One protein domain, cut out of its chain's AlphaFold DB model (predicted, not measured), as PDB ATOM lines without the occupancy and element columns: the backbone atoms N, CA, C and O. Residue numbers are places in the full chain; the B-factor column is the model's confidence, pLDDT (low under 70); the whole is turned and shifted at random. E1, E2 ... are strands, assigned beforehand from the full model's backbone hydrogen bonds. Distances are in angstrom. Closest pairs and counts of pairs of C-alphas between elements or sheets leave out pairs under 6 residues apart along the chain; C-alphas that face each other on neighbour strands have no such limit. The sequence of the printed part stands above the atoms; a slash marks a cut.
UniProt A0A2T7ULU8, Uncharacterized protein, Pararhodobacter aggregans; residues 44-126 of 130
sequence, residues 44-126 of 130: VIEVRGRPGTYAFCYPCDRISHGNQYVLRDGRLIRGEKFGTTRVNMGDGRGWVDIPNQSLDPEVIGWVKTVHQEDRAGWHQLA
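This is residues 44 to 126 of the 130 residues of an uncharacterized protein of Pararhodobacter aggregans (UniProt A0A2T7ULU8). One long, strongly twisted sheet makes this domain: the bent strand E7 runs through its middle, the hairpin of E7 and E8 reaches out at one end, and the hairpin of E4 and E5, with E6 beside E5, makes the other end. E2, with the short E1 at its edge, pairs along one side of E7, while E3 and E8 share the other side. The printed part has 83 residues with eight named strands, E1 to E8 in chain order, and no named helix; the class is all strand, and the neighbour pairs are antiparallel in a branched sheet. The whole is compact, with a radius of gyration of the C-alphas of 13.0 A, yet elongated in outline, spanning 44 by 26 by 19 A.

Look first at E7, residues 107 to 118, which bends by 80 degrees at residue 110. Its pairing is staggered: residues 107 to 110 pair with E3, residues 67 to 71; residues 109 to 116 with E2, residues 53 to 59; and residues 114 to 118 with E8, residues 121 to 125. E2 lies on one side of E7, E3 and E8 on the other side. Between E2 and E7, find N 56 and O 113, 2.9 A apart; between E3 and E7, N 111 and O 68, 2.9 A. In the hairpin of E7 and E8, N 123 and O 116 are 2.9 A apart. The edge strand E1, residues 44 to 46, lies on one side of E2 and E7 on the other side; in the hairpin of E1 and E2, N 55 and O 45 are 2.8 A apart. From E3 a meander, each strand the antiparallel neighbour of the one before, runs through E4, residues 76 to 82, and E5, residues 84 to 88, to E6, residues 95 to 98. Check N 69 and O 77, 2.8 A, then N 88 and O 78, 2.8 A, then N 96 and O 87, 2.8 A. E6 and E7 are apart.

Find C-alpha 107 at (208.300, 234.369, 336.758); from there E7 runs 27.6 A to C-alpha 118 at (193.347, 216.782, 351.853). E4 measures 19.8 A and E2 18.6 A; E5 has 13.3 A, E3 13.0 A, E8 12.4 A, E6 9.7 A and E1 7.0 A. E1 begins at C-alpha 44, (197.807, 224.695, 337.038), and E8 ends at C-alpha 125, (193.579, 228.388, 350.560).

The C-alphas farthest apart, those of Gly 83 and Arg 119, are 44.4 A apart. The printed part has no cut and no long link. The mean pLDDT of the printed part is 89.1, and no printed residue is under 70.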
ATOM      1  N   VAL A  44     197.754 225.171 335.656       95.38
ATOM      2  CA  VAL A  44     197.807 224.695 337.038       95.38
ATOM      3  C   VAL A  44     199.191 224.117 337.289       95.38
ATOM      4  O   VAL A  44     199.729 223.416 336.433       95.38
ATOM      5  N   ILE A  45     199.766 224.415 338.448       94.81
ATOM      6  CA  ILE A  45     201.079 223.912 338.860       94.81
ATOM      7  C   ILE A  45     201.050 223.512 340.334       94.81
ATOM      8  O   ILE A  45     200.417 224.189 341.145       94.81
ATOM      9  N   GLU A  46     201.715 222.411 340.680       94.69
ATOM     10  CA  GLU A  46     201.911 222.027 342.078       94.69
ATOM     11  C   GLU A  46     202.888 222.996 342.759       94.69
ATOM     12  O   GLU A  46     203.929 223.363 342.206       94.69
ATOM     13  N   VAL A  47     202.546 223.434 343.967       92.88
ATOM     14  CA  VAL A  47     203.343 224.382 344.739       92.88
ATOM     15  C   VAL A  47     204.534 223.661 345.356       92.88
ATOM     16  O   VAL A  47     204.390 222.759 346.187       92.88
ATOM     17  N   ARG A  48     205.741 224.102 344.999       92.25
ATOM     18  CA  ARG A  48     206.976 223.508 345.513       92.25
ATOM     19  C   ARG A  48     207.010 223.566 347.040       92.25
ATOM     20  O   ARG A  48     206.813 224.615 347.646       92.25
ATOM     21  N   GLY A  49     207.320 222.425 347.654       87.75
ATOM     22  CA  GLY A  49     207.411 222.289 349.110       87.75
ATOM     23  C   GLY A  49     206.063 222.141 349.820       87.75
ATOM     24  O   GLY A  49     206.054 222.049 351.046       87.75
ATOM     25  N   ARG A  50     204.942 222.086 349.086       88.44
ATOM     26  CA  ARG A  50     203.599 221.861 349.641       88.44
ATOM     27  C   ARG A  50     202.863 220.773 348.841       88.44
ATOM     28  O   ARG A  50     202.035 221.104 347.996       88.44
ATOM     29  N   PRO A  51     203.170 219.482 349.085       89.81
ATOM     30  CA  PRO A  51     202.545 218.377 348.361       89.81
ATOM     31  C   PRO A  51     201.018 218.439 348.415       89.81
ATOM     32  O   PRO A  51     200.448 218.711 349.475       89.81
ATOM     33  N   GLY A  52     200.366 218.201 347.277       90.06
ATOM     34  CA  GLY A  52     198.902 218.268 347.177       90.06
ATOM     35  C   GLY A  52     198.330 219.691 347.184       90.06
ATOM     36  O   GLY A  52     197.117 219.861 347.286       90.06
ATOM     37  N   THR A  53     199.181 220.717 347.073       94.12
ATOM     38  CA  THR A  53     198.771 222.117 346.905       94.12
ATOM     39  C   THR A  53     199.031 222.570 345.475       94.12
ATOM     40  O   THR A  53     200.138 222.425 344.968       94.12
ATOM     41  N   TYR A  54     198.039 223.179 344.833       95.69
ATOM     42  CA  TYR A  54     198.072 223.573 343.429       95.69
ATOM     43  C   TYR A  54     197.680 225.036 343.249       95.69
ATOM     44  O   TYR A  54     196.717 225.517 343.845       95.69
ATOM     45  N   ALA A  55     198.403 225.742 342.385       95.56
ATOM     46  CA  ALA A  55     198.132 227.127 342.030       95.56
ATOM     47  C   ALA A  55     197.542 227.218 340.620       95.56
ATOM     48  O   ALA A  55     198.141 226.729 339.661       95.56
ATOM     49  N   PHE A  56     196.395 227.887 340.484       95.81
ATOM     50  CA  PHE A  56     195.852 228.282 339.186       95.81
ATOM     51  C   PHE A  56     196.394 229.659 338.798       95.81
ATOM     52  O   PHE A  56     196.270 230.632 339.557       95.81
ATOM     53  N   CYS A  57     196.990 229.738 337.612       95.50
ATOM     54  CA  CYS A  57     197.791 230.874 337.184       95.50
ATOM     55  C   CYS A  57     197.371 231.378 335.802       95.50
ATOM     56  O   CYS A  57     197.117 230.591 334.890       95.50
ATOM     57  N   TYR A  58     197.370 232.701 335.625       95.19
ATOM     58  CA  TYR A  58     197.439 233.303 334.291       95.19
ATOM     59  C   TYR A  58     198.901 233.532 333.925       95.19
ATOM     60  O   TYR A  58     199.662 233.962 334.792       95.19
ATOM     61  N   PRO A  59     199.313 233.312 332.672       94.19
ATOM     62  CA  PRO A  59     200.699 233.535 332.311       94.19
ATOM     63  C   PRO A  59     201.127 234.992 332.429       94.19
ATOM     64  O   PRO A  59     200.401 235.908 332.037       94.19
ATOM     65  N   CYS A  60     202.329 235.189 332.959       91.38
ATOM     66  CA  CYS A  60     203.035 236.461 332.963       91.38
ATOM     67  C   CYS A  60     204.532 236.212 333.164       91.38
ATOM     68  O   CYS A  60     204.910 235.225 333.789       91.38
ATOM     69  N   ASP A  61     205.358 237.134 332.695       90.38
ATOM     70  CA  ASP A  61     206.825 237.077 332.709       90.38
ATOM     71  C   ASP A  61     207.452 238.196 333.558       90.38
ATOM     72  O   ASP A  61     208.636 238.497 333.448       90.38
ATOM     73  N   ARG A  62     206.638 238.890 334.362       89.06
ATOM     74  CA  ARG A  62     207.080 240.049 335.143       89.06
ATOM     75  C   ARG A  62     206.195 240.335 336.342       89.06
ATOM     76  O   ARG A  62     204.976 240.140 336.305       89.06
ATOM     77  N   ILE A  63     206.813 240.913 337.364       90.31
ATOM     78  CA  ILE A  63     206.128 241.436 338.551       90.31
ATOM     79  C   ILE A  63     205.629 242.860 338.267       90.31
ATOM     80  O   ILE A  63     206.349 243.683 337.696       90.31
ATOM     81  N   SER A  64     204.391 243.170 338.662       85.00
ATOM     82  CA  SER A  64     203.750 244.465 338.376       85.00
ATOM     83  C   SER A  64     203.046 245.097 339.575       85.00
ATOM     84  O   SER A  64     203.173 246.296 339.795       85.00
ATOM     85  N   HIS A  65     202.327 244.308 340.370       81.69
ATOM     86  CA  HIS A  65     201.531 244.766 341.512       81.69
ATOM     87  C   HIS A  65     201.710 243.795 342.671       81.69
ATOM     88  O   HIS A  65     202.122 242.677 342.396       81.69
ATOM     89  N   GLY A  66     201.350 244.213 343.897       85.00
ATOM     90  CA  GLY A  66     201.390 243.469 345.176       85.00
ATOM     91  C   GLY A  66     200.612 242.147 345.225       85.00
ATOM     92  O   GLY A  66     199.817 241.913 346.139       85.00
ATOM     93  N   ASN A  67     200.857 241.292 344.242       90.81
ATOM     94  CA  ASN A  67     200.197 240.044 343.916       90.81
ATOM     95  C   ASN A  67     201.136 238.868 344.178       90.81
ATOM     96  O   ASN A  67     202.334 239.029 344.428       90.81
ATOM     97  N   GLN A  68     200.572 237.670 344.088       92.75
ATOM     98  CA  GLN A  68     201.314 236.429 344.171       92.75
ATOM     99  C   GLN A  68     201.678 235.924 342.775       92.75
ATOM    100  O   GLN A  68     200.856 235.926 341.861       92.75
ATOM    101  N   TYR A  69     202.913 235.482 342.615       94.00
ATOM    102  CA  TYR A  69     203.468 234.998 341.361       94.00
ATOM    103  C   TYR A  69     204.046 233.607 341.572       94.00
ATOM    104  O   TYR A  69     204.435 233.254 342.688       94.00
ATOM    105  N   VAL A  70     204.100 232.824 340.502       93.81
ATOM    106  CA  VAL A  70     204.767 231.527 340.492       93.81
ATOM    107  C   VAL A  70     206.040 231.608 339.662       93.81
ATOM    108  O   VAL A  70     206.051 232.152 338.550       93.81
ATOM    109  N   LEU A  71     207.117 231.088 340.238       93.12
ATOM    110  CA  LEU A  71     208.398 230.929 339.571       93.12
ATOM    111  C   LEU A  71     208.432 229.617 338.784       93.12
ATOM    112  O   LEU A  71     207.670 228.687 339.049       93.12
ATOM    113  N   ARG A  72     209.359 229.521 337.832       91.75
ATOM    114  CA  ARG A  72     209.569 228.343 336.978       91.75
ATOM    115  C   ARG A  72     209.811 227.059 337.768       91.75
ATOM    116  O   ARG A  72     209.469 225.980 337.302       91.75
ATOM    117  N   ASP A  73     210.374 227.175 338.966       91.12
ATOM    118  CA  ASP A  73     210.624 226.048 339.862       91.12
ATOM    119  C   ASP A  73     209.424 225.679 340.756       91.12
ATOM    120  O   ASP A  73     209.561 224.846 341.649       91.12
ATOM    121  N   GLY A  74     208.261 226.304 340.549       91.69
ATOM    122  CA  GLY A  74     207.029 226.036 341.291       91.69
ATOM    123  C   GLY A  74     206.931 226.735 342.648       91.69
ATOM    124  O   GLY A  74     205.948 226.525 343.365       91.69
ATOM    125  N   ARG A  75     207.909 227.565 343.044       92.75
ATOM    126  CA  ARG A  75     207.774 228.397 344.252       92.75
ATOM    127  C   ARG A  75     206.780 229.525 344.024       92.75
ATOM    128  O   ARG A  75     206.746 230.131 342.953       92.75
ATOM    129  N   LEU A  76     206.022 229.843 345.069       92.75
ATOM    130  CA  LEU A  76     205.184 231.032 345.095       92.75
ATOM    131  C   LEU A  76     205.919 232.169 345.797       92.75
ATOM    132  O   LEU A  76     206.525 231.963 346.846       92.75
ATOM    133  N   ILE A  77     205.819 233.367 345.238       92.38
ATOM    134  CA  ILE A  77     206.360 234.592 345.823       92.38
ATOM    135  C   ILE A  77     205.279 235.661 345.839       92.38
ATOM    136  O   ILE A  77     204.381 235.654 344.996       92.38
ATOM    137  N   ARG A  78     205.381 236.624 346.749       91.81
ATOM    138  CA  ARG A  78     204.647 237.883 346.629       91.81
ATOM    139  C   ARG A  78     205.590 238.931 346.073       91.81
ATOM    140  O   ARG A  78     206.712 239.035 346.548       91.81
ATOM    141  N   GLY A  79     205.155 239.678 345.073       90.81
ATOM    142  CA  GLY A  79     205.978 240.699 344.437       90.81
ATOM    143  C   GLY A  79     205.229 242.011 344.331       90.81
ATOM    144  O   GLY A  79     204.016 241.997 344.171       90.81
ATOM    145  N   GLU A  80     205.929 243.136 344.394       90.62
ATOM    146  CA  GLU A  80     205.415 244.446 343.996       90.62
ATOM    147  C   GLU A  80     206.510 245.254 343.299       90.62
ATOM    148  O   GLU A  80     207.696 245.053 343.560       90.62
ATOM    149  N   LYS A  81     206.127 246.157 342.390       86.06
ATOM    150  CA  LYS A  81     207.077 246.965 341.617       86.06
ATOM    151  C   LYS A  81     206.766 248.451 341.775       86.06
ATOM    152  O   LYS A  81     205.801 248.948 341.200       86.06
ATOM    153  N   PHE A  82     207.614 249.155 342.527       80.31
ATOM    154  CA  PHE A  82     207.526 250.598 342.786       80.31
ATOM    155  C   PHE A  82     208.921 251.235 342.701       80.31
ATOM    156  O   PHE A  82     209.579 251.481 343.706       80.31
ATOM    157  N   GLY A  83     209.414 251.465 341.480       80.38
ATOM    158  CA  GLY A  83     210.799 251.896 341.232       80.38
ATOM    159  C   GLY A  83     211.798 250.737 341.341       80.38
ATOM    160  O   GLY A  83     212.513 250.455 340.377       80.38
ATOM    161  N   THR A  84     211.764 250.011 342.460       82.56
ATOM    162  CA  THR A  84     212.423 248.714 342.674       82.56
ATOM    163  C   THR A  84     211.392 247.583 342.762       82.56
ATOM    164  O   THR A  84     210.218 247.809 343.074       82.56
ATOM    165  N   THR A  85     211.822 246.359 342.458       88.38
ATOM    166  CA  THR A  85     211.029 245.150 342.678       88.38
ATOM    167  C   THR A  85     211.259 244.698 344.112       88.38
ATOM    168  O   THR A  85     212.391 244.436 344.514       88.38
ATOM    169  N   ARG A  86     210.179 244.584 344.881       90.62
ATOM    170  CA  ARG A  86     210.193 244.046 346.241       90.62
ATOM    171  C   ARG A  86     209.535 242.686 346.212       90.62
ATOM    172  O   ARG A  86     208.486 242.534 345.584       90.62
ATOM    173  N   VAL A  87     210.131 241.708 346.877       90.44
ATOM    174  CA  VAL A  87     209.598 240.348 346.931       90.44
ATOM    175  C   VAL A  87     209.577 239.795 348.341       90.44
ATOM    176  O   VAL A  87     210.477 240.045 349.132       90.44
ATOM    177  N   ASN A  88     208.553 239.012 348.648       89.81
ATOM    178  CA  ASN A  88     208.486 238.172 349.828       89.81
ATOM    179  C   ASN A  88     208.450 236.713 349.364       89.81
ATOM    180  O   ASN A  88     207.552 236.310 348.622       89.81
ATOM    181  N   MET A  89     209.450 235.946 349.791       86.38
ATOM    182  CA  MET A  89     209.651 234.550 349.389       86.38
ATOM    183  C   MET A  89     208.838 233.552 350.230       86.38
ATOM    184  O   MET A  89     208.895 232.355 349.964       86.38
ATOM    185  N   GLY A  90     208.126 234.016 351.264       80.62
ATOM    186  CA  GLY A  90     207.424 233.143 352.211       80.62
ATOM    187  C   GLY A  90     208.363 232.348 353.126       80.62
ATOM    188  O   GLY A  90     207.963 231.333 353.683       80.62
ATOM    189  N   ASP A  91     209.619 232.779 353.278       79.38
ATOM    190  CA  ASP A  91     210.654 232.124 354.094       79.38
ATOM    191  C   ASP A  91     210.830 232.772 355.483       79.38
ATOM    192  O   ASP A  91     211.827 232.546 356.171       79.38
ATOM    193  N   GLY A  92     209.878 233.619 355.886       81.12
ATOM    194  CA  GLY A  92     209.903 234.356 357.151       81.12
ATOM    195  C   GLY A  92     210.842 235.566 357.175       81.12
ATOM    196  O   GLY A  92     210.837 236.307 358.157       81.12
ATOM    197  N   ARG A  93     211.612 235.830 356.109       81.25
ATOM    198  CA  ARG A  93     212.515 236.998 356.042       81.25
ATOM    199  C   ARG A  93     211.797 238.309 355.718       81.25
ATOM    200  O   ARG A  93     212.399 239.375 355.809       81.25
ATOM    201  N   GLY A  94     210.513 238.240 355.368       86.75
ATOM    202  CA  GLY A  94     209.709 239.399 354.997       86.75
ATOM    203  C   GLY A  94     209.995 239.881 353.574       86.75
ATOM    204  O   GLY A  94     210.321 239.093 352.688       86.75
ATOM    205  N   TRP A  95     209.812 241.181 353.346       90.12
ATOM    206  CA  TRP A  95     210.021 241.806 352.042       90.12
ATOM    207  C   TRP A  95     211.490 242.165 351.826       90.12
ATOM    208  O   TRP A  95     212.100 242.824 352.667       90.12
ATOM    209  N   VAL A  96     212.023 241.782 350.670       90.56
ATOM    210  CA  VAL A  96     213.392 242.052 350.231       90.56
ATOM    211  C   VAL A  96     213.350 242.816 348.916       90.56
ATOM    212  O   VAL A  96     212.636 242.433 347.989       90.56
ATOM    213  N   ASP A  97     214.135 243.883 348.826       90.44
ATOM    214  CA  ASP A  97     214.289 244.643 347.592       90.44
ATOM    215  C   ASP A  97     215.342 243.970 346.704       90.44
ATOM    216  O   ASP A  97     216.434 243.620 347.160       90.44
ATOM    217  N   ILE A  98     215.022 243.796 345.427       85.69
ATOM    218  CA  ILE A  98     215.910 243.190 344.435       85.69
ATOM    219  C   ILE A  98     215.982 244.058 343.171       85.69
ATOM    220  O   ILE A  98     215.040 244.792 342.853       85.69
ATOM    221  N   PRO A  99     217.075 243.966 342.393       82.88
ATOM    222  CA  PRO A  99     217.125 244.605 341.085       82.88
ATOM    223  C   PRO A  99     216.008 244.066 340.186       82.88
ATOM    224  O   PRO A  99     215.792 242.853 340.133       82.88
ATOM    225  N   ASN A 100     215.342 244.955 339.443       71.75
ATOM    226  CA  ASN A 100     214.118 244.648 338.689       71.75
ATOM    227  C   ASN A 100     214.230 243.422 337.768       71.75
ATOM    228  O   ASN A 100     213.255 242.709 337.594       71.75
ATOM    229  N   GLN A 101     215.410 243.167 337.203       71.38
ATOM    230  CA  GLN A 101     215.642 242.095 336.228       71.38
ATOM    231  C   GLN A 101     215.979 240.740 336.870       71.38
ATOM    232  O   GLN A 101     216.105 239.751 336.160       71.38
ATOM    233  N   SER A 102     216.144 240.680 338.195       77.69
ATOM    234  CA  SER A 102     216.706 239.493 338.858       77.69
ATOM    235  C   SER A 102     215.727 238.322 338.947       77.69
ATOM    236  O   SER A 102     216.172 237.187 339.036       77.69
ATOM    237  N   LEU A 103     214.415 238.585 338.938       77.12
ATOM    238  CA  LEU A 103     213.380 237.544 339.025       77.12
ATOM    239  C   LEU A 103     212.440 237.490 337.822       77.12
ATOM    240  O   LEU A 103     211.813 236.456 337.621       77.12
ATOM    241  N   ASP A 104     212.345 238.551 337.014       76.62
ATOM    242  CA  ASP A 104     211.457 238.576 335.844       76.62
ATOM    243  C   ASP A 104     211.669 237.339 334.917       76.62
ATOM    244  O   ASP A 104     210.678 236.702 334.567       76.62
ATOM    245  N   PRO A 105     212.904 236.860 334.626       72.88
ATOM    246  CA  PRO A 105     213.113 235.639 333.824       72.88
ATOM    247  C   PRO A 105     212.588 234.331 334.453       72.88
ATOM    248  O   PRO A 105     212.368 233.334 333.752       72.88
ATOM    249  N   GLU A 106     212.421 234.308 335.777       88.12
ATOM    250  CA  GLU A 106     211.944 233.141 336.520       88.12
ATOM    251  C   GLU A 106     210.425 233.133 336.686       88.12
ATOM    252  O   GLU A 106     209.853 232.061 336.881       88.12
ATOM    253  N   VAL A 107     209.757 234.284 336.611       91.94
ATOM    254  CA  VAL A 107     208.300 234.369 336.758       91.94
ATOM    255  C   VAL A 107     207.625 233.767 335.528       91.94
ATOM    256  O   VAL A 107     207.909 234.152 334.396       91.94
ATOM    257  N   ILE A 108     206.708 232.824 335.753       94.12
ATOM    258  CA  ILE A 108     205.945 232.172 334.675       94.12
ATOM    259  C   ILE A 108     204.435 232.409 334.781       94.12
ATOM    260  O   ILE A 108     203.696 232.116 333.838       94.12
ATOM    261  N   GLY A 109     203.943 232.943 335.904       94.31
ATOM    262  CA  GLY A 109     202.517 233.207 336.059       94.31
ATOM    263  C   GLY A 109     202.124 234.055 337.258       94.31
ATOM    264  O   GLY A 109     202.801 234.098 338.285       94.31
ATOM    265  N   TRP A 110     200.979 234.713 337.112       94.19
ATOM    266  CA  TRP A 110     200.247 235.414 338.154       94.19
ATOM    267  C   TRP A 110     199.240 234.448 338.770       94.19
ATOM    268  O   TRP A 110     198.323 233.973 338.092       94.19
ATOM    269  N   VAL A 111     199.398 234.182 340.063       95.06
ATOM    270  CA  VAL A 111     198.534 233.282 340.827       95.06
ATOM    271  C   VAL A 111     197.193 233.956 341.105       95.06
ATOM    272  O   VAL A 111     197.132 235.099 341.564       95.06
ATOM    273  N   LYS A 112     196.101 233.236 340.839       94.44
ATOM    274  CA  LYS A 112     194.733 233.693 341.123       94.44
ATOM    275  C   LYS A 112     194.119 233.015 342.321       94.44
ATOM    276  O   LYS A 112     193.438 233.664 343.109       94.44
ATOM    277  N   THR A 113     194.320 231.711 342.413       94.06
ATOM    278  CA  THR A 113     193.792 230.883 343.484       94.06
ATOM    279  C   THR A 113     194.787 229.773 343.769       94.06
ATOM    280  O   THR A 113     195.476 229.284 342.871       94.06
ATOM    281  N   VAL A 114     194.859 229.386 345.035       94.88
ATOM    282  CA  VAL A 114     195.613 228.223 345.485       94.88
ATOM    283  C   VAL A 114     194.617 227.269 346.117       94.88
ATOM    284  O   VAL A 114     193.759 227.697 346.886       94.88
ATOM    285  N   HIS A 115     194.706 225.997 345.764       94.62
ATOM    286  CA  HIS A 115     193.865 224.941 346.303       94.62
ATOM    287  C   HIS A 115     194.737 223.866 346.916       94.62
ATOM    288  O   HIS A 115     195.843 223.623 346.441       94.62
ATOM    289  N   GLN A 116     194.227 223.204 347.938       94.50
ATOM    290  CA  GLN A 116     194.857 222.037 348.515       94.50
ATOM    291  C   GLN A 116     193.849 220.896 348.561       94.50
ATOM    292  O   GLN A 116     192.662 221.098 348.824       94.50
ATOM    293  N   GLU A 117     194.336 219.702 348.250       91.56
ATOM    294  CA  GLU A 117     193.610 218.458 348.438       91.56
ATOM    295  C   GLU A 117     194.063 217.824 349.752       91.56
ATOM    296  O   GLU A 117     195.252 217.579 349.974       91.56
ATOM    297  N   ASP A 118     193.115 217.567 350.647       89.00
ATOM    298  CA  ASP A 118     193.347 216.782 351.853       89.00
ATOM    299  C   ASP A 118     192.281 215.686 352.012       89.00
ATOM    300  O   ASP A 118     191.523 215.375 351.094       89.00
ATOM    301  N   ARG A 119     192.216 215.064 353.195       92.00
ATOM    302  CA  ARG A 119     191.240 213.998 353.481       92.00
ATOM    303  C   ARG A 119     189.781 214.462 353.417       92.00
ATOM    304  O   ARG A 119     188.907 213.615 353.255       92.00
ATOM    305  N   ALA A 120     189.513 215.753 353.593       90.31
ATOM    306  CA  ALA A 120     188.183 216.346 353.479       90.31
ATOM    307  C   ALA A 120     187.860 216.783 352.037       90.31
ATOM    308  O   ALA A 120     186.715 217.135 351.750       90.31
ATOM    309  N   GLY A 121     188.839 216.713 351.131       90.75
ATOM    310  CA  GLY A 121     188.711 217.031 349.715       90.75
ATOM    311  C   GLY A 121     189.409 218.336 349.339       90.75
ATOM    312  O   GLY A 121     190.382 218.760 349.963       90.75
ATOM    313  N   TRP A 122     188.913 218.964 348.275       93.00
ATOM    314  CA  TRP A 122     189.493 220.176 347.709       93.00
ATOM    315  C   TRP A 122     189.020 221.424 348.445       93.00
ATOM    316  O   TRP A 122     187.820 221.684 348.540       93.00
ATOM    317  N   HIS A 123     189.969 222.234 348.902       91.44
ATOM    318  CA  HIS A 123     189.695 223.504 349.557       91.44
ATOM    319  C   HIS A 123     190.575 224.614 348.989       91.44
ATOM    320  O   HIS A 123     191.752 224.420 348.691       91.44
ATOM    321  N   GLN A 124     189.989 225.800 348.823       91.94
ATOM    322  CA  GLN A 124     190.736 226.987 348.435       91.94
ATOM    323  C   GLN A 124     191.470 227.538 349.661       91.94
ATOM    324  O   GLN A 124     190.862 227.772 350.705       91.94
ATOM    325  N   LEU A 125     192.771 227.771 349.521       88.75
ATOM    326  CA  LEU A 125     193.579 228.388 350.560       88.75
ATOM    327  C   LEU A 125     193.424 229.909 350.535       88.75
ATOM    328  O   LEU A 125     193.314 230.536 349.475       88.75
ATOM    329  N   ALA A 126     193.431 230.502 351.728       78.19
ATOM    330  CA  ALA A 126     193.508 231.944 351.881       78.19
ATOM    331  C   ALA A 126     194.835 232.471 351.314       78.19
ATOM    332  O   ALA A 126     195.848 231.774 351.293       78.19
TER     333      ALA A 126